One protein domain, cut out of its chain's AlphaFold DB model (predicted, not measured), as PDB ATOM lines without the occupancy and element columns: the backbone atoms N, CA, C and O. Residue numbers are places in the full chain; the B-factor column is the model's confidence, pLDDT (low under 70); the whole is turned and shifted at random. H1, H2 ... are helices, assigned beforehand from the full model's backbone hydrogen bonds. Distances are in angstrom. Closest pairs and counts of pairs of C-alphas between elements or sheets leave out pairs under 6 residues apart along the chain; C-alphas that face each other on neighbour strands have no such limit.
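Overview. This is residues 2 to 126 of the 131 residues of the protein "Toxin-antitoxin system, antitoxin component, Xre family" of Dorea sp. D27 (UniProt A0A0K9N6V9). One long helix, H7, packs with its first part along H3 and H4 in a loose cluster of helices, and its residues 106 to 126 stick out as an arm that makes much of the length. H1 and H2 pack on H3, while the short helices H5 and H6 pack on each other beyond H4. The printed part has 125 residues with seven named helices, H1 to H7 in order, and no named strand, so the class is all helix. The whole is loose, with a radius of gyration of the C-alphas of 18.8 A, and flat, spanning 65 by 37 by 20 A.

Arrangement. H1, residues 2 to 5, touches only residues 41 to 46 of H3, residues 31 to 46; the closest C-alphas are those of Val 5 and Tyr 42, 6.3 A apart. H2, residues 11 to 18, touches residues 35 to 42 of H3 at a steep tilt of 60 degrees, opposite ways, with the C-alphas of Ile 15 and Leu 38 closest at 6.5 A. H3 is the hub, touching four helices. H3 and H4, residues 49 to 56, form a helical hairpin at a shallow tilt of 28 degrees; they only just touch, with 3 pairs of C-alphas within 8 A, the closest being Ala 44 and Leu 52 at 6.1 A. H5, residues 60 to 67, touches H6, residues 71 to 78, about perpendicular at 76 degrees, with the C-alphas of Ile 64 and Ala 71 closest at 6.1 A. H6 only just touches H4, with 3 pairs of C-alphas within 8 A, closest at Lys 50 and Glu 78, 5.3 A. H7, residues 86 to 126, touches H3 with its residues 90 to 101 at a shallow tilt of 30 degrees, opposite ways; the C-alphas of Ala 44 and Ala 93 are closest at 5.5 A. With residues 93 to 100 H7 touches H4 at a shallow tilt of 18 degrees, the same way, closest at the C-alphas of Leu 56 and Thr 100, 6.4 A. The helix packing is part aligned, part crossed: 3 of 6 touching pairs with a tilt are shallow. H2 and H7 are apart. Every O i to N i+4 pair is within hydrogen-bond range in H2, H3, H5 and H6; H4 has 3 of 4, H7 36 of 37, and H1 is too short for one.

Along the chain. H1 begins at C-alpha 2, (35.524, 85.110, 38.666). H3 measures 23.0 A from first to last C-alpha and begins at C-alpha 31, (52.188, 79.316, 49.955). H7 measures 60.7 A and ends at C-alpha 126, (85.288, 69.186, 47.301).

Size, cuts and confidence. The C-alphas of Glu 81 and Lys 126 are the two farthest apart, 65.6 A. The printed part has no cut. The link from H2 to H3, residues 19 to 30, is long. Mean pLDDT of the printed part is 81.5, and residues 2 to 9, 19 to 29 and 115 to 126 are under 70.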
ATOM      1  N   TYR A   2      35.645  83.933  39.559       57.44
ATOM      2  CA  TYR A   2      35.524  85.110  38.666       57.44
ATOM      3  C   TYR A   2      34.413  86.105  39.045       57.44
ATOM      4  O   TYR A   2      34.666  87.298  39.144       57.44
ATOM      5  N   ASN A   3      33.199  85.615  39.312       62.81
ATOM      6  CA  ASN A   3      32.043  86.465  39.651       62.81
ATOM      7  C   ASN A   3      32.207  87.207  40.991       62.81
ATOM      8  O   ASN A   3      31.482  88.149  41.284       62.81
ATOM      9  N   GLU A   4      33.115  86.730  41.840       61.19
ATOM     10  CA  GLU A   4      33.365  87.286  43.172       61.19
ATOM     11  C   GLU A   4      34.451  88.364  43.130       61.19
ATOM     12  O   GLU A   4      34.396  89.295  43.925       61.19
ATOM     13  N   VAL A   5      35.374  88.308  42.158       59.91
ATOM     14  CA  VAL A   5      36.340  89.397  41.931       59.91
ATOM     15  C   VAL A   5      35.621  90.703  41.592       59.91
ATOM     16  O   VAL A   5      36.110  91.765  41.942       59.91
ATOM     17  N   GLU A   6      34.450  90.656  40.955       60.03
ATOM     18  CA  GLU A   6      33.649  91.861  40.696       60.03
ATOM     19  C   GLU A   6      33.033  92.465  41.973       60.03
ATOM     20  O   GLU A   6      32.700  93.650  41.982       60.03
ATOM     21  N   ARG A   7      32.895  91.677  43.050       63.00
ATOM     22  CA  ARG A   7      32.308  92.113  44.329       63.00
ATOM     23  C   ARG A   7      33.350  92.746  45.241       63.00
ATOM     24  O   ARG A   7      33.099  93.822  45.784       63.00
ATOM     25  N   GLU A   8      34.519  92.119  45.345       65.56
ATOM     26  CA  GLU A   8      35.600  92.607  46.195       65.56
ATOM     27  C   GLU A   8      36.415  93.699  45.500       65.56
ATOM     28  O   GLU A   8      36.736  93.615  44.313       65.56
ATOM     29  N   LYS A   9      36.719  94.779  46.224       67.06
ATOM     30  CA  LYS A   9      37.413  95.956  45.662       67.06
ATOM     31  C   LYS A   9      38.927  95.918  45.842       67.06
ATOM     32  O   LYS A   9      39.616  96.654  45.139       67.06
ATOM     33  N   ASP A  10      39.414  95.102  46.768       83.12
ATOM     34  CA  ASP A  10      40.790  95.133  47.248       83.12
ATOM     35  C   ASP A  10      41.455  93.755  47.094       83.12
ATOM     36  O   ASP A  10      40.853  92.727  47.416       83.12
ATOM     37  N   LEU A  11      42.681  93.738  46.558       82.62
ATOM     38  CA  LEU A  11      43.456  92.517  46.321       82.62
ATOM     39  C   LEU A  11      43.836  91.835  47.638       82.62
ATOM     40  O   LEU A  11      43.761  90.612  47.723       82.62
ATOM     41  N   ASP A  12      44.212  92.615  48.651       82.69
ATOM     42  CA  ASP A  12      44.639  92.093  49.945       82.69
ATOM     43  C   ASP A  12      43.443  91.481  50.674       82.69
ATOM     44  O   ASP A  12      43.565  90.399  51.243       82.69
ATOM     45  N   MET A  13      42.261  92.103  50.567       82.31
ATOM     46  CA  MET A  13      41.013  91.518  51.074       82.31
ATOM     47  C   MET A  13      40.669  90.216  50.342       82.31
ATOM     48  O   MET A  13      40.398  89.200  50.973       82.31
ATOM     49  N   TYR A  14      40.752  90.211  49.009       82.19
ATOM     50  CA  TYR A  14      40.484  89.020  48.204       82.19
ATOM     51  C   TYR A  14      41.433  87.859  48.540       82.19
ATOM     52  O   TYR A  14      40.995  86.710  48.614       82.19
ATOM     53  N   ILE A  15      42.723  88.142  48.748       84.50
ATOM     54  CA  ILE A  15      43.711  87.143  49.166       84.50
ATOM     55  C   ILE A  15      43.454  86.709  50.609       84.50
ATOM     56  O   ILE A  15      43.533  85.520  50.871       84.50
ATOM     57  N   ALA A  16      43.118  87.611  51.530       81.50
ATOM     58  CA  ALA A  16      42.877  87.267  52.932       81.50
ATOM     59  C   ALA A  16      41.625  86.396  53.128       81.50
ATOM     60  O   ALA A  16      41.653  85.456  53.912       81.50
ATOM     61  N   GLU A  17      40.539  86.667  52.398       76.31
ATOM     62  CA  GLU A  17      39.295  85.885  52.489       76.31
ATOM     63  C   GLU A  17      39.392  84.514  51.807       76.31
ATOM     64  O   GLU A  17      38.674  83.575  52.159       76.31
ATOM     65  N   ARG A  18      40.256  84.387  50.793       75.44
ATOM     66  CA  ARG A  18      40.445  83.143  50.026       75.44
ATOM     67  C   ARG A  18      41.670  82.346  50.458       75.44
ATOM     68  O   ARG A  18      41.725  81.151  50.170       75.44
ATOM     69  N   GLY A  19      42.645  83.009  51.067       62.72
ATOM     70  CA  GLY A  19      43.929  82.473  51.483       62.72
ATOM     71  C   GLY A  19      43.722  81.464  52.596       62.72
ATOM     72  O   GLY A  19      43.335  81.826  53.699       62.72
ATOM     73  N   TRP A  20      43.995  80.206  52.263       61.59
ATOM     74  CA  TRP A  20      43.730  79.002  53.047       61.59
ATOM     75  C   TRP A  20      42.255  78.577  53.099       61.59
ATOM     76  O   TRP A  20      41.435  79.116  53.835       61.59
ATOM     77  N   GLN A  21      41.919  77.558  52.309       58.84
ATOM     78  CA  GLN A  21      40.650  76.836  52.406       58.84
ATOM     79  C   GLN A  21      40.928  75.449  52.989       58.84
ATOM     80  O   GLN A  21      41.888  74.811  52.569       58.84
ATOM     81  N   ASP A  22      40.064  74.942  53.874       56.78
ATOM     82  CA  ASP A  22      40.250  73.640  54.549       56.78
ATOM     83  C   ASP A  22      40.472  72.460  53.584       56.78
ATOM     84  O   ASP A  22      41.108  71.468  53.929       56.78
ATOM     85  N   TRP A  23      39.967  72.562  52.351       60.94
ATOM     86  CA  TRP A  23      40.107  71.524  51.326       60.94
ATOM     87  C   TRP A  23      41.414  71.599  50.521       60.94
ATOM     88  O   TRP A  23      41.680  70.676  49.755       60.94
ATOM     89  N   MET A  24      42.220  72.660  50.662       61.44
ATOM     90  CA  MET A  24      43.552  72.731  50.038       61.44
ATOM     91  C   MET A  24      44.542  71.756  50.694       61.44
ATOM     92  O   MET A  24      45.511  71.370  50.049       61.44
ATOM     93  N   GLY A  25      44.228  71.278  51.905       59.94
ATOM     94  CA  GLY A  25      44.987  70.252  52.613       59.94
ATOM     95  C   GLY A  25      46.343  70.742  53.123       59.94
ATOM     96  O   GLY A  25      46.816  71.817  52.765       59.94
ATOM     97  N   ASP A  26      46.976  69.922  53.958       65.50
ATOM     98  CA  ASP A  26      48.328  70.178  54.476       65.50
ATOM     99  C   ASP A  26      49.421  69.988  53.399       65.50
ATOM    100  O   ASP A  26      50.584  70.292  53.642       65.50
ATOM    101  N   ASP A  27      49.046  69.509  52.205       60.75
ATOM    102  CA  ASP A  27      49.946  69.142  51.103       60.75
ATOM    103  C   ASP A  27      50.309  70.324  50.176       60.75
ATOM    104  O   ASP A  27      50.934  70.137  49.128       60.75
ATOM    105  N   VAL A  28      49.905  71.555  50.512       64.44
ATOM    106  CA  VAL A  28      50.377  72.749  49.799       64.44
ATOM    107  C   VAL A  28      51.768  73.110  50.313       64.44
ATOM    108  O   VAL A  28      51.919  73.858  51.277       64.44
ATOM    109  N   ASP A  29      52.789  72.592  49.635       63.91
ATOM    110  CA  ASP A  29      54.194  72.818  49.995       63.91
ATOM    111  C   ASP A  29      54.654  74.282  49.815       63.91
ATOM    112  O   ASP A  29      55.657  74.689  50.406       63.91
ATOM    113  N   ASP A  30      53.950  75.079  48.997       74.94
ATOM    114  CA  ASP A  30      54.363  76.436  48.622       74.94
ATOM    115  C   ASP A  30      53.199  77.445  48.676       74.94
ATOM    116  O   ASP A  30      52.338  77.523  47.794       74.94
ATOM    117  N   VAL A  31      53.179  78.249  49.742       77.75
ATOM    118  CA  VAL A  31      52.188  79.316  49.955       77.75
ATOM    119  C   VAL A  31      52.321  80.423  48.905       77.75
ATOM    120  O   VAL A  31      51.313  81.019  48.511       77.75
ATOM    121  N   ASP A  32      53.535  80.675  48.408       80.88
ATOM    122  CA  ASP A  32      53.771  81.713  47.409       80.88
ATOM    123  C   ASP A  32      53.113  81.337  46.075       80.88
ATOM    124  O   ASP A  32      52.560  82.208  45.403       80.88
ATOM    125  N   GLU A  33      53.068  80.046  45.721       79.00
ATOM    126  CA  GLU A  33      52.361  79.569  44.523       79.00
ATOM    127  C   GLU A  33      50.851  79.840  44.602       79.00
ATOM    128  O   GLU A  33      50.248  80.302  43.627       79.00
ATOM    129  N   VAL A  34      50.231  79.630  45.768       82.56
ATOM    130  CA  VAL A  34      48.801  79.924  45.972       82.56
ATOM    131  C   VAL A  34      48.530  81.420  45.853       82.56
ATOM    132  O   VAL A  34      47.597  81.825  45.148       82.56
ATOM    133  N   ILE A  35      49.353  82.251  46.497       86.00
ATOM    134  CA  ILE A  35      49.247  83.713  46.405       86.00
ATOM    135  C   ILE A  35      49.381  84.157  44.945       86.00
ATOM    136  O   ILE A  35      48.595  84.982  44.471       86.00
ATOM    137  N   ASP A  36      50.313  83.568  44.199       85.38
ATOM    138  CA  ASP A  36      50.529  83.876  42.791       85.38
ATOM    139  C   ASP A  36      49.325  83.535  41.916       85.38
ATOM    140  O   ASP A  36      48.948  84.336  41.050       85.38
ATOM    141  N   VAL A  37      48.688  82.387  42.153       86.44
ATOM    142  CA  VAL A  37      47.447  81.994  41.474       86.44
ATOM    143  C   VAL A  37      46.326  82.984  41.780       86.44
ATOM    144  O   VAL A  37      45.666  83.470  40.853       86.44
ATOM    145  N   LEU A  38      46.118  83.319  43.056       86.81
ATOM    146  CA  LEU A  38      45.064  84.240  43.485       86.81
ATOM    147  C   LEU A  38      45.267  85.638  42.893       86.81
ATOM    148  O   LEU A  38      44.337  86.181  42.288       86.81
ATOM    149  N   ARG A  39      46.487  86.175  42.981       89.50
ATOM    150  CA  ARG A  39      46.862  87.471  42.406       89.50
ATOM    151  C   ARG A  39      46.657  87.502  40.897       89.50
ATOM    152  O   ARG A  39      45.972  88.387  40.394       89.50
ATOM    153  N   THR A  40      47.183  86.511  40.176       90.38
ATOM    154  CA  THR A  40      47.080  86.464  38.705       90.38
ATOM    155  C   THR A  40      45.622  86.375  38.257       90.38
ATOM    156  O   THR A  40      45.220  87.029  37.296       90.38
ATOM    157  N   THR A  41      44.806  85.603  38.978       88.69
ATOM    158  CA  THR A  41      43.370  85.479  38.698       88.69
ATOM    159  C   THR A  41      42.642  86.807  38.912       88.69
ATOM    160  O   THR A  41      41.808  87.187  38.089       88.69
ATOM    161  N   TYR A  42      42.954  87.517  40.000       89.00
ATOM    162  CA  TYR A  42      42.368  88.822  40.305       89.00
ATOM    163  C   TYR A  42      42.728  89.866  39.239       89.00
ATOM    164  O   TYR A  42      41.843  90.534  38.698       89.00
ATOM    165  N   GLU A  43      44.013  89.959  38.887       90.25
ATOM    166  CA  GLU A  43      44.518  90.863  37.851       90.25
ATOM    167  C   GLU A  43      43.854  90.593  36.498       90.25
ATOM    168  O   GLU A  43      43.333  91.518  35.872       90.25
ATOM    169  N   ALA A  44      43.789  89.328  36.067       89.50
ATOM    170  CA  ALA A  44      43.158  88.960  34.802       89.50
ATOM    171  C   ALA A  44      41.664  89.319  34.773       89.50
ATOM    172  O   ALA A  44      41.165  89.830  33.771       89.50
ATOM    173  N   ALA A  45      40.940  89.099  35.871       87.81
ATOM    174  CA  ALA A  45      39.504  89.356  35.915       87.81
ATOM    175  C   ALA A  45      39.157  90.850  35.805       87.81
ATOM    176  O   ALA A  45      38.181  91.215  35.133       87.81
ATOM    177  N   ARG A  46      39.963  91.722  36.426       86.88
ATOM    178  CA  ARG A  46      39.741  93.179  36.423       86.88
ATOM    179  C   ARG A  46      40.384  93.903  35.247       86.88
ATOM    180  O   ARG A  46      39.987  95.028  34.955       86.88
ATOM    181  N   SER A  47      41.336  93.274  34.566       88.12
ATOM    182  CA  SER A  47      41.993  93.864  33.401       88.12
ATOM    183  C   SER A  47      41.014  94.106  32.253       88.12
ATOM    184  O   SER A  47      40.033  93.381  32.058       88.12
ATOM    185  N   ASP A  48      41.276  95.142  31.467       90.06
ATOM    186  CA  ASP A  48      40.663  95.303  30.154       90.06
ATOM    187  C   ASP A  48      41.304  94.332  29.141       90.06
ATOM    188  O   ASP A  48      42.234  93.578  29.444       90.06
ATOM    189  N   PHE A  49      40.791  94.311  27.910       89.25
ATOM    190  CA  PHE A  49      41.305  93.398  26.880       89.25
ATOM    191  C   PHE A  49      42.761  93.667  26.522       89.25
ATOM    192  O   PHE A  49      43.514  92.740  26.217       89.25
ATOM    193  N   LYS A  50      43.155  94.936  26.589       91.50
ATOM    194  CA  LYS A  50      44.530  95.348  26.375       91.50
ATOM    195  C   LYS A  50      45.432  94.805  27.485       91.50
ATOM    196  O   LYS A  50      46.446  94.187  27.167       91.50
ATOM    197  N   GLY A  51      45.027  94.937  28.747       92.62
ATOM    198  CA  GLY A  51      45.724  94.385  29.906       92.62
ATOM    199  C   GLY A  51      45.871  92.868  29.821       92.62
ATOM    200  O   GLY A  51      46.974  92.355  29.976       92.62
ATOM    201  N   LEU A  52      44.812  92.144  29.438       92.50
ATOM    202  CA  LEU A  52      44.881  90.692  29.210       92.50
ATOM    203  C   LEU A  52      45.939  90.304  28.164       92.50
ATOM    204  O   LEU A  52      46.673  89.330  28.340       92.50
ATOM    205  N   ARG A  53      46.050  91.069  27.074       94.19
ATOM    206  CA  ARG A  53      47.081  90.847  26.051       94.19
ATOM    207  C   ARG A  53      48.483  91.168  26.568       94.19
ATOM    208  O   ARG A  53      49.436  90.450  26.258       94.19
ATOM    209  N   GLU A  54      48.618  92.244  27.335       93.69
ATOM    210  CA  GLU A  54      49.884  92.674  27.931       93.69
ATOM    211  C   GLU A  54      50.390  91.676  28.979       93.69
ATOM    212  O   GLU A  54      51.584  91.385  28.993       93.69
ATOM    213  N   MET A  55      49.497  91.038  29.746       92.00
ATOM    214  CA  MET A  55      49.839  89.930  30.653       92.00
ATOM    215  C   MET A  55      50.485  88.742  29.927       92.00
ATOM    216  O   MET A  55      51.363  88.074  30.476       92.00
ATOM    217  N   LEU A  56      50.079  88.475  28.682       91.25
ATOM    218  CA  LEU A  56      50.702  87.449  27.839       91.25
ATOM    219  C   LEU A  56      52.027  87.917  27.215       91.25
ATOM    220  O   LEU A  56      52.845  87.086  26.797       91.25
ATOM    221  N   GLY A  57      52.253  89.231  27.143       93.19
ATOM    222  CA  GLY A  57      53.400  89.842  26.474       93.19
ATOM    223  C   GLY A  57      53.387  89.646  24.955       93.19
ATOM    224  O   GLY A  57      54.451  89.523  24.355       93.19
ATOM    225  N   ILE A  58      52.202  89.558  24.337       93.56
ATOM    226  CA  ILE A  58      52.052  89.279  22.898       93.56
ATOM    227  C   ILE A  58      51.528  90.485  22.110       93.56
ATOM    228  O   ILE A  58      50.886  91.397  22.643       93.56
ATOM    229  N   SER A  59      51.779  90.476  20.799       95.38
ATOM    230  CA  SER A  59      51.248  91.485  19.881       95.38
ATOM    231  C   SER A  59      49.744  91.291  19.623       95.38
ATOM    232  O   SER A  59      49.197  90.205  19.825       95.38
ATOM    233  N   GLN A  60      49.054  92.330  19.125       92.88
ATOM    234  CA  GLN A  60      47.650  92.199  18.685       92.88
ATOM    235  C   GLN A  60      47.497  91.120  17.602       92.88
ATOM    236  O   GLN A  60      46.534  90.357  17.618       92.88
ATOM    237  N   ALA A  61      48.460  91.035  16.677       94.38
ATOM    238  CA  ALA A  61      48.449  90.054  15.596       94.38
ATOM    239  C   ALA A  61      48.553  88.616  16.125       94.38
ATOM    240  O   ALA A  61      47.854  87.729  15.635       94.38
ATOM    241  N   ASP A  62      49.369  88.391  17.154       94.81
ATOM    242  CA  ASP A  62      49.486  87.075  17.780       94.81
ATOM    243  C   ASP A  62      48.231  86.715  18.565       94.81
ATOM    244  O   ASP A  62      47.755  85.592  18.449       94.81
ATOM    245  N   MET A  63      47.621  87.666  19.277       93.81
ATOM    246  CA  MET A  63      46.357  87.415  19.976       93.81
ATOM    247  C   MET A  63      45.230  87.022  19.007       93.81
ATOM    248  O   MET A  63      44.496  86.069  19.267       93.81
ATOM    249  N   ILE A  64      45.130  87.706  17.860       95.00
ATOM    250  CA  ILE A  64      44.191  87.371  16.775       95.00
ATOM    251  C   ILE A  64      44.399  85.932  16.301       95.00
ATOM    252  O   ILE A  64      43.431  85.190  16.160       95.00
ATOM    253  N   ARG A  65      45.656  85.533  16.072       94.75
ATOM    254  CA  ARG A  65      46.006  84.193  15.585       94.75
ATOM    255  C   ARG A  65      45.760  83.110  16.632       94.75
ATOM    256  O   ARG A  65      45.204  82.072  16.295       94.75
ATOM    257  N   THR A  66      46.151  83.352  17.881       93.50
ATOM    258  CA  THR A  66      46.061  82.376  18.975       93.50
ATOM    259  C   THR A  66      44.615  82.090  19.366       93.50
ATOM    260  O   THR A  66      44.251  80.933  19.552       93.50
ATOM    261  N   TYR A  67      43.779  83.126  19.462       91.94
ATOM    262  CA  TYR A  67      42.389  82.988  19.913       91.94
ATOM    263  C   TYR A  67      41.370  83.005  18.770       91.94
ATOM    264  O   TYR A  67      40.168  82.934  19.015       91.94
ATOM    265  N   ASN A  68      41.842  83.100  17.523       93.94
ATOM    266  CA  ASN A  68      41.023  83.150  16.314       93.94
ATOM    267  C   ASN A  68      39.928  84.240  16.364       93.94
ATOM    268  O   ASN A  68      38.788  84.036  15.946       93.94
ATOM    269  N   ILE A  69      40.277  85.412  16.908       93.00
ATOM    270  CA  ILE A  69      39.376  86.564  17.051       93.00
ATOM    271  C   ILE A  69      39.559  87.482  15.838       93.00
ATOM    272  O   ILE A  69      40.692  87.867  15.546       93.00
ATOM    273  N   PRO A  70      38.491  87.918  15.147       95.50
ATOM    274  CA  PRO A  70      38.631  88.857  14.040       95.50
ATOM    275  C   PRO A  70      39.331  90.155  14.467       95.50
ATOM    276  O   PRO A  70      38.983  90.754  15.483       95.50
ATOM    277  N   ALA A  71      40.265  90.645  13.647       94.88
ATOM    278  CA  ALA A  71      41.073  91.829  13.963       94.88
ATOM    279  C   ALA A  71      40.236  93.075  14.296       94.88
ATOM    280  O   ALA A  71      40.583  93.853  15.184       94.88
ATOM    281  N   ARG A  72      39.111  93.255  13.593       94.81
ATOM    282  CA  ARG A  72      38.161  94.342  13.858       94.81
ATOM    283  C   ARG A  72      37.543  94.214  15.250       94.81
ATOM    284  O   ARG A  72      37.465  95.207  15.957       94.81
ATOM    285  N   THR A  73      37.142  93.006  15.633       94.94
ATOM    286  CA  THR A  73      36.539  92.717  16.937       94.94
ATOM    287  C   THR A  73      37.525  92.988  18.066       94.94
ATOM    288  O   THR A  73      37.181  93.708  18.997       94.94
ATOM    289  N   LEU A  74      38.767  92.499  17.946       93.56
ATOM    290  CA  LEU A  74      39.796  92.750  18.958       93.56
ATOM    291  C   LEU A  74      40.060  94.250  19.132       93.56
ATOM    292  O   LEU A  74      40.097  94.736  20.257       93.56
ATOM    293  N   LYS A  75      40.185  95.000  18.028       93.69
ATOM    294  CA  LYS A  75      40.358  96.458  18.089       93.69
ATOM    295  C   LYS A  75      39.196  97.138  18.806       93.69
ATOM    296  O   LYS A  75      39.436  97.934  19.700       93.69
ATOM    297  N   GLN A  76      37.955  96.809  18.452       94.81
ATOM    298  CA  GLN A  76      36.782  97.405  19.097       94.81
ATOM    299  C   GLN A  76      36.740  97.135  20.605       94.81
ATOM    300  O   GLN A  76      36.335  98.013  21.362       94.81
ATOM    301  N   TRP A  77      37.187  95.954  21.035       94.44
ATOM    302  CA  TRP A  77      37.308  95.620  22.453       94.44
ATOM    303  C   TRP A  77      38.435  96.398  23.142       94.44
ATOM    304  O   TRP A  77      38.212  96.948  24.214       94.44
ATOM    305  N   GLU A  78      39.623  96.498  22.534       91.75
ATOM    306  CA  GLU A  78      40.751  97.251  23.112       91.75
ATOM    307  C   GLU A  78      40.510  98.768  23.157       91.75
ATOM    308  O   GLU A  78      41.010  99.433  24.059       91.75
ATOM    309  N   TYR A  79      39.745  99.325  22.214       91.75
ATOM    310  CA  TYR A  79      39.385 100.748  22.205       91.75
ATOM    311  C   TYR A  79      38.148 101.076  23.055       91.75
ATOM    312  O   TYR A  79      37.771 102.242  23.145       91.75
ATOM    313  N   GLY A  80      37.496 100.074  23.656       89.12
ATOM    314  CA  GLY A  80      36.263 100.271  24.423       89.12
ATOM    315  C   GLY A  80      35.051 100.672  23.571       89.12
ATOM    316  O   GLY A  80      34.032 101.089  24.111       89.12
ATOM    317  N   GLU A  81      35.130 100.536  22.242       90.31
ATOM    318  CA  GLU A  81      34.007 100.800  21.327       90.31
ATOM    319  C   GLU A  81      32.891  99.760  21.478       90.31
ATOM    320  O   GLU A  81      31.730 100.021  21.159       90.31
ATOM    321  N   ARG A  82      33.248  98.550  21.918       90.50
ATOM    322  CA  ARG A  82      32.311  97.457  22.161       90.50
ATOM    323  C   ARG A  82      32.797  96.598  23.315       90.50
ATOM    324  O   ARG A  82      33.966  96.229  23.353       90.50
ATOM    325  N   GLU A  83      31.880  96.179  24.177       87.06
ATOM    326  CA  GLU A  83      32.171  95.142  25.160       87.06
ATOM    327  C   GLU A  83      31.905  93.742  24.580       87.06
ATOM    328  O   GLU A  83      30.920  93.529  23.856       87.06
ATOM    329  N   PRO A  84      32.788  92.764  24.837       88.88
ATOM    330  CA  PRO A  84      32.519  91.366  24.520       88.88
ATOM    331  C   PRO A  84      31.342  90.846  25.349       88.88
ATOM    332  O   PRO A  84      31.008  91.376  26.407       88.88
ATOM    333  N   ALA A  85      30.765  89.727  24.919       91.50
ATOM    334  CA  ALA A  85      29.848  89.004  25.786       91.50
ATOM    335  C   ALA A  85      30.574  88.535  27.060       91.50
ATOM    336  O   ALA A  85      31.729  88.103  27.011       91.50
ATOM    337  N   GLU A  86      29.874  88.572  28.191       89.00
ATOM    338  CA  GLU A  86      30.426  88.270  29.515       89.00
ATOM    339  C   GLU A  86      31.141  86.906  29.568       89.00
ATOM    340  O   GLU A  86      32.249  86.784  30.088       89.00
ATOM    341  N   HIS A  87      30.555  85.874  28.957       89.12
ATOM    342  CA  HIS A  87      31.162  84.543  28.893       89.12
ATOM    343  C   HIS A  87      32.464  84.520  28.073       89.12
ATOM    344  O   HIS A  87      33.398  83.813  28.441       89.12
ATOM    345  N   VAL A  88      32.565  85.314  27.000       91.31
ATOM    346  CA  VAL A  88      33.790  85.425  26.187       91.31
ATOM    347  C   VAL A  88      34.900  86.078  26.999       91.31
ATOM    348  O   VAL A  88      36.030  85.593  26.989       91.31
ATOM    349  N   ARG A  89      34.571  87.135  27.753       90.38
ATOM    350  CA  ARG A  89      35.508  87.782  28.680       90.38
ATOM    351  C   ARG A  89      36.040  86.778  29.704       90.38
ATOM    352  O   ARG A  89      37.251  86.654  29.845       90.38
ATOM    353  N   LYS A  90      35.155  86.015  30.354       90.12
ATOM    354  CA  LYS A  90      35.537  84.993  31.346       90.12
ATOM    355  C   LYS A  90      36.429  83.902  30.751       90.12
ATOM    356  O   LYS A  90      37.435  83.548  31.357       90.12
ATOM    357  N   LEU A  91      36.093  83.395  29.564       91.81
ATOM    358  CA  LEU A  91      36.881  82.357  28.888       91.81
ATOM    359  C   LEU A  91      38.281  82.847  28.513       91.81
ATOM    360  O   LEU A  91      39.261  82.143  28.750       91.81
ATOM    361  N   LEU A  92      38.385  84.054  27.954       91.75
ATOM    362  CA  LEU A  92      39.679  84.626  27.587       91.75
ATOM    363  C   LEU A  92      40.537  84.897  28.809       91.75
ATOM    364  O   LEU A  92      41.713  84.554  28.822       91.75
ATOM    365  N   ALA A  93      39.945  85.467  29.847       91.19
ATOM    366  CA  ALA A  93      40.676  85.822  31.040       91.19
ATOM    367  C   ALA A  93      41.114  84.565  31.831       91.19
ATOM    368  O   ALA A  93      42.235  84.523  32.341       91.19
ATOM    369  N   TYR A  94      40.331  83.475  31.808       91.31
ATOM    370  CA  TYR A  94      40.782  82.144  32.245       91.31
ATOM    371  C   TYR A  94      41.965  81.624  31.413       91.31
ATOM    372  O   TYR A  94      42.984  81.227  31.976       91.31
ATOM    373  N   ALA A  95      41.859  81.654  30.081       92.69
ATOM    374  CA  ALA A  95      42.918  81.166  29.198       92.69
ATOM    375  C   ALA A  95      44.234  81.941  29.384       92.69
ATOM    376  O   ALA A  95      45.305  81.339  29.419       92.69
ATOM    377  N   VAL A  96      44.147  83.265  29.551       92.44
ATOM    378  CA  VAL A  96      45.289  84.138  29.861       92.44
ATOM    379  C   VAL A  96      45.904  83.757  31.202       92.44
ATOM    380  O   VAL A  96      47.105  83.521  31.268       92.44
ATOM    381  N   THR A  97      45.082  83.627  32.248       92.19
ATOM    382  CA  THR A  97      45.540  83.245  33.594       92.19
ATOM    383  C   THR A  97      46.319  81.931  33.553       92.19
ATOM    384  O   THR A  97      47.430  81.856  34.071       92.19
ATOM    385  N   MET A  98      45.774  80.909  32.888       91.69
ATOM    386  CA  MET A  98      46.424  79.602  32.767       91.69
ATOM    387  C   MET A  98      47.761  79.683  32.026       91.69
ATOM    388  O   MET A  98      48.742  79.094  32.474       91.69
ATOM    389  N   GLU A  99      47.842  80.423  30.917       92.81
ATOM    390  CA  GLU A  99      49.102  80.564  30.180       92.81
ATOM    391  C   GLU A  99      50.153  81.341  30.988       92.81
ATOM    392  O   GLU A  99      51.321  80.947  31.021       92.81
ATOM    393  N   THR A 100      49.748  82.400  31.695       91.38
ATOM    394  CA  THR A 100      50.639  83.172  32.570       91.38
ATOM    395  C   THR A 100      51.182  82.312  33.711       91.38
ATOM    396  O   THR A 100      52.391  82.324  33.956       91.38
ATOM    397  N   LEU A 101      50.332  81.516  34.366       90.00
ATOM    398  CA  LEU A 101      50.751  80.598  35.430       90.00
ATOM    399  C   LEU A 101      51.670  79.497  34.898       90.00
ATOM    400  O   LEU A 101      52.738  79.269  35.459       90.00
ATOM    401  N   ASN A 102      51.324  78.878  33.766       90.31
ATOM    402  CA  ASN A 102      52.172  77.873  33.125       90.31
ATOM    403  C   ASN A 102      53.548  78.437  32.766       90.31
ATOM    404  O   ASN A 102      54.561  77.759  32.937       90.31
ATOM    405  N   ARG A 103      53.611  79.684  32.288       89.00
ATOM    406  CA  ARG A 103      54.880  80.366  32.016       89.00
ATOM    407  C   ARG A 103      55.699  80.550  33.297       89.00
ATOM    408  O   ARG A 103      56.891  80.255  33.274       89.00
ATOM    409  N   ARG A 104      55.084  80.979  34.404       86.19
ATOM    410  CA  ARG A 104      55.773  81.113  35.702       86.19
ATOM    411  C   ARG A 104      56.270  79.769  36.226       86.19
ATOM    412  O   ARG A 104      57.445  79.661  36.553       86.19
ATOM    413  N   MET A 105      55.438  78.729  36.193       85.06
ATOM    414  CA  MET A 105      55.846  77.382  36.603       85.06
ATOM    415  C   MET A 105      57.036  76.868  35.781       85.06
ATOM    416  O   MET A 105      58.004  76.359  36.344       85.06
ATOM    417  N   ARG A 106      57.019  77.057  34.452       86.06
ATOM    418  CA  ARG A 106      58.154  76.706  33.578       86.06
ATOM    419  C   ARG A 106      59.434  77.451  33.976       86.06
ATOM    420  O   ARG A 106      60.497  76.835  34.023       86.06
ATOM    421  N   ASN A 107      59.335  78.743  34.286       85.50
ATOM    422  CA  ASN A 107      60.479  79.549  34.717       85.50
ATOM    423  C   ASN A 107      61.021  79.083  36.079       85.50
ATOM    424  O   ASN A 107      62.228  78.894  36.216       85.50
ATOM    425  N   ASN A 108      60.146  78.795  37.047       83.06
ATOM    426  CA  ASN A 108      60.532  78.308  38.375       83.06
ATOM    427  C   ASN A 108      61.284  76.967  38.294       83.06
ATOM    428  O   ASN A 108      62.285  76.768  38.984       83.06
ATOM    429  N   ILE A 109      60.853  76.054  37.415       80.38
ATOM    430  CA  ILE A 109      61.557  74.786  37.156       80.38
ATOM    431  C   ILE A 109      62.945  75.044  36.545       80.38
ATOM    432  O   ILE A 109      63.935  74.434  36.962       80.38
ATOM    433  N   ALA A 110      63.052  75.967  35.584       79.12
ATOM    434  CA  ALA A 110      64.334  76.330  34.977       79.12
ATOM    435  C   ALA A 110      65.315  76.929  36.008       79.12
ATOM    436  O   ALA A 110      66.504  76.605  36.009       79.12
ATOM    437  N   GLU A 111      64.828  77.739  36.947       75.31
ATOM    438  CA  GLU A 111      65.655  78.291  38.023       75.31
ATOM    439  C   GLU A 111      66.098  77.237  39.044       75.31
ATOM    440  O   GLU A 111      67.266  77.225  39.449       75.31
ATOM    441  N   LYS A 112      65.196  76.325  39.437       73.19
ATOM    442  CA  LYS A 112      65.512  75.207  40.343       73.19
ATOM    443  C   LYS A 112      66.599  74.305  39.732       73.19
ATOM    444  O   LYS A 112      67.617  74.043  40.368       73.19
ATOM    445  N   THR A 113      66.467  73.953  38.452       72.56
ATOM    446  CA  THR A 113      67.456  73.116  37.739       72.56
ATOM    447  C   THR A 113      68.832  73.782  37.570       72.56
ATOM    448  O   THR A 113      69.849  73.092  37.663       72.56
ATOM    449  N   SER A 114      68.887  75.108  37.384       71.38
ATOM    450  CA  SER A 114      70.133  75.896  37.329       71.38
ATOM    451  C   SER A 114      70.860  75.972  38.683       71.38
ATOM    452  O   SER A 114      72.084  75.842  38.766       71.38
ATOM    453  N   LYS A 115      70.115  76.121  39.786       64.19
ATOM    454  CA  LYS A 115      70.694  76.093  41.141       64.19
ATOM    455  C   LYS A 115      71.222  74.699  41.502       64.19
ATOM    456  O   LYS A 115      72.289  74.583  42.108       64.19
ATOM    457  N   ASP A 116      70.535  73.645  41.067       65.50
ATOM    458  CA  ASP A 116      70.929  72.257  41.329       65.50
ATOM    459  C   ASP A 116      72.168  71.798  40.545       65.50
ATOM    460  O   ASP A 116      72.894  70.908  41.006       65.50
ATOM    461  N   SER A 117      72.427  72.356  39.358       61.06
ATOM    462  CA  SER A 117      73.667  72.104  38.608       61.06
ATOM    463  C   SER A 117      74.856  72.813  39.263       61.06
ATOM    464  O   SER A 117      75.822  72.145  39.630       61.06
ATOM    465  N   CYS A 118      74.732  74.109  39.572       55.28
ATOM    466  CA  CYS A 118      75.777  74.874  40.266       55.28
ATOM    467  C   CYS A 118      76.125  74.280  41.652       55.28
ATOM    468  O   CYS A 118      77.293  74.182  42.035       55.28
ATOM    469  N   GLY A 119      75.121  73.794  42.394       58.03
ATOM    470  CA  GLY A 119      75.321  73.124  43.684       58.03
ATOM    471  C   GLY A 119      75.945  71.723  43.593       58.03
ATOM    472  O   GLY A 119      76.620  71.291  44.534       58.03
ATOM    473  N   ARG A 120      75.751  70.991  42.484       56.72
ATOM    474  CA  ARG A 120      76.414  69.694  42.237       56.72
ATOM    475  C   ARG A 120      77.889  69.865  41.882       56.72
ATOM    476  O   ARG A 120      78.713  69.124  42.421       56.72
ATOM    477  N   ASP A 121      78.226  70.872  41.084       58.94
ATOM    478  CA  ASP A 121      79.610  71.151  40.681       58.94
ATOM    479  C   ASP A 121      80.497  71.515  41.886       58.94
ATOM    480  O   ASP A 121      81.625  71.033  42.018       58.94
ATOM    481  N   LEU A 122      79.953  72.262  42.854       57.28
ATOM    482  CA  LEU A 122      80.646  72.596  44.106       57.28
ATOM    483  C   LEU A 122      80.851  71.392  45.044       57.28
ATOM    484  O   LEU A 122      81.833  71.357  45.788       57.28
ATOM    485  N   ARG A 123      79.952  70.396  45.028       56.09
ATOM    486  CA  ARG A 123      80.103  69.157  45.816       56.09
ATOM    487  C   ARG A 123      81.125  68.207  45.195       56.09
ATOM    488  O   ARG A 123      81.937  67.649  45.929       56.09
ATOM    489  N   ASN A 124      81.149  68.079  43.868       57.66
ATOM    490  CA  ASN A 124      82.125  67.233  43.175       57.66
ATOM    491  C   ASN A 124      83.558  67.785  43.258       57.66
ATOM    492  O   ASN A 124      84.502  67.004  43.355       57.66
ATOM    493  N   ASN A 125      83.732  69.109  43.323       57.19
ATOM    494  CA  ASN A 125      85.057  69.722  43.455       57.19
ATOM    495  C   ASN A 125      85.657  69.587  44.876       57.19
ATOM    496  O   ASN A 125      86.872  69.517  45.039       57.19
ATOM    497  N   LYS A 126      84.824  69.466  45.923       56.94
ATOM    498  CA  LYS A 126      85.288  69.186  47.301       56.94
ATOM    499  C   LYS A 126      85.715  67.726  47.518       56.94
ATOM    500  O   LYS A 126      86.480  67.454  48.438       56.94
TER     501      LYS A 126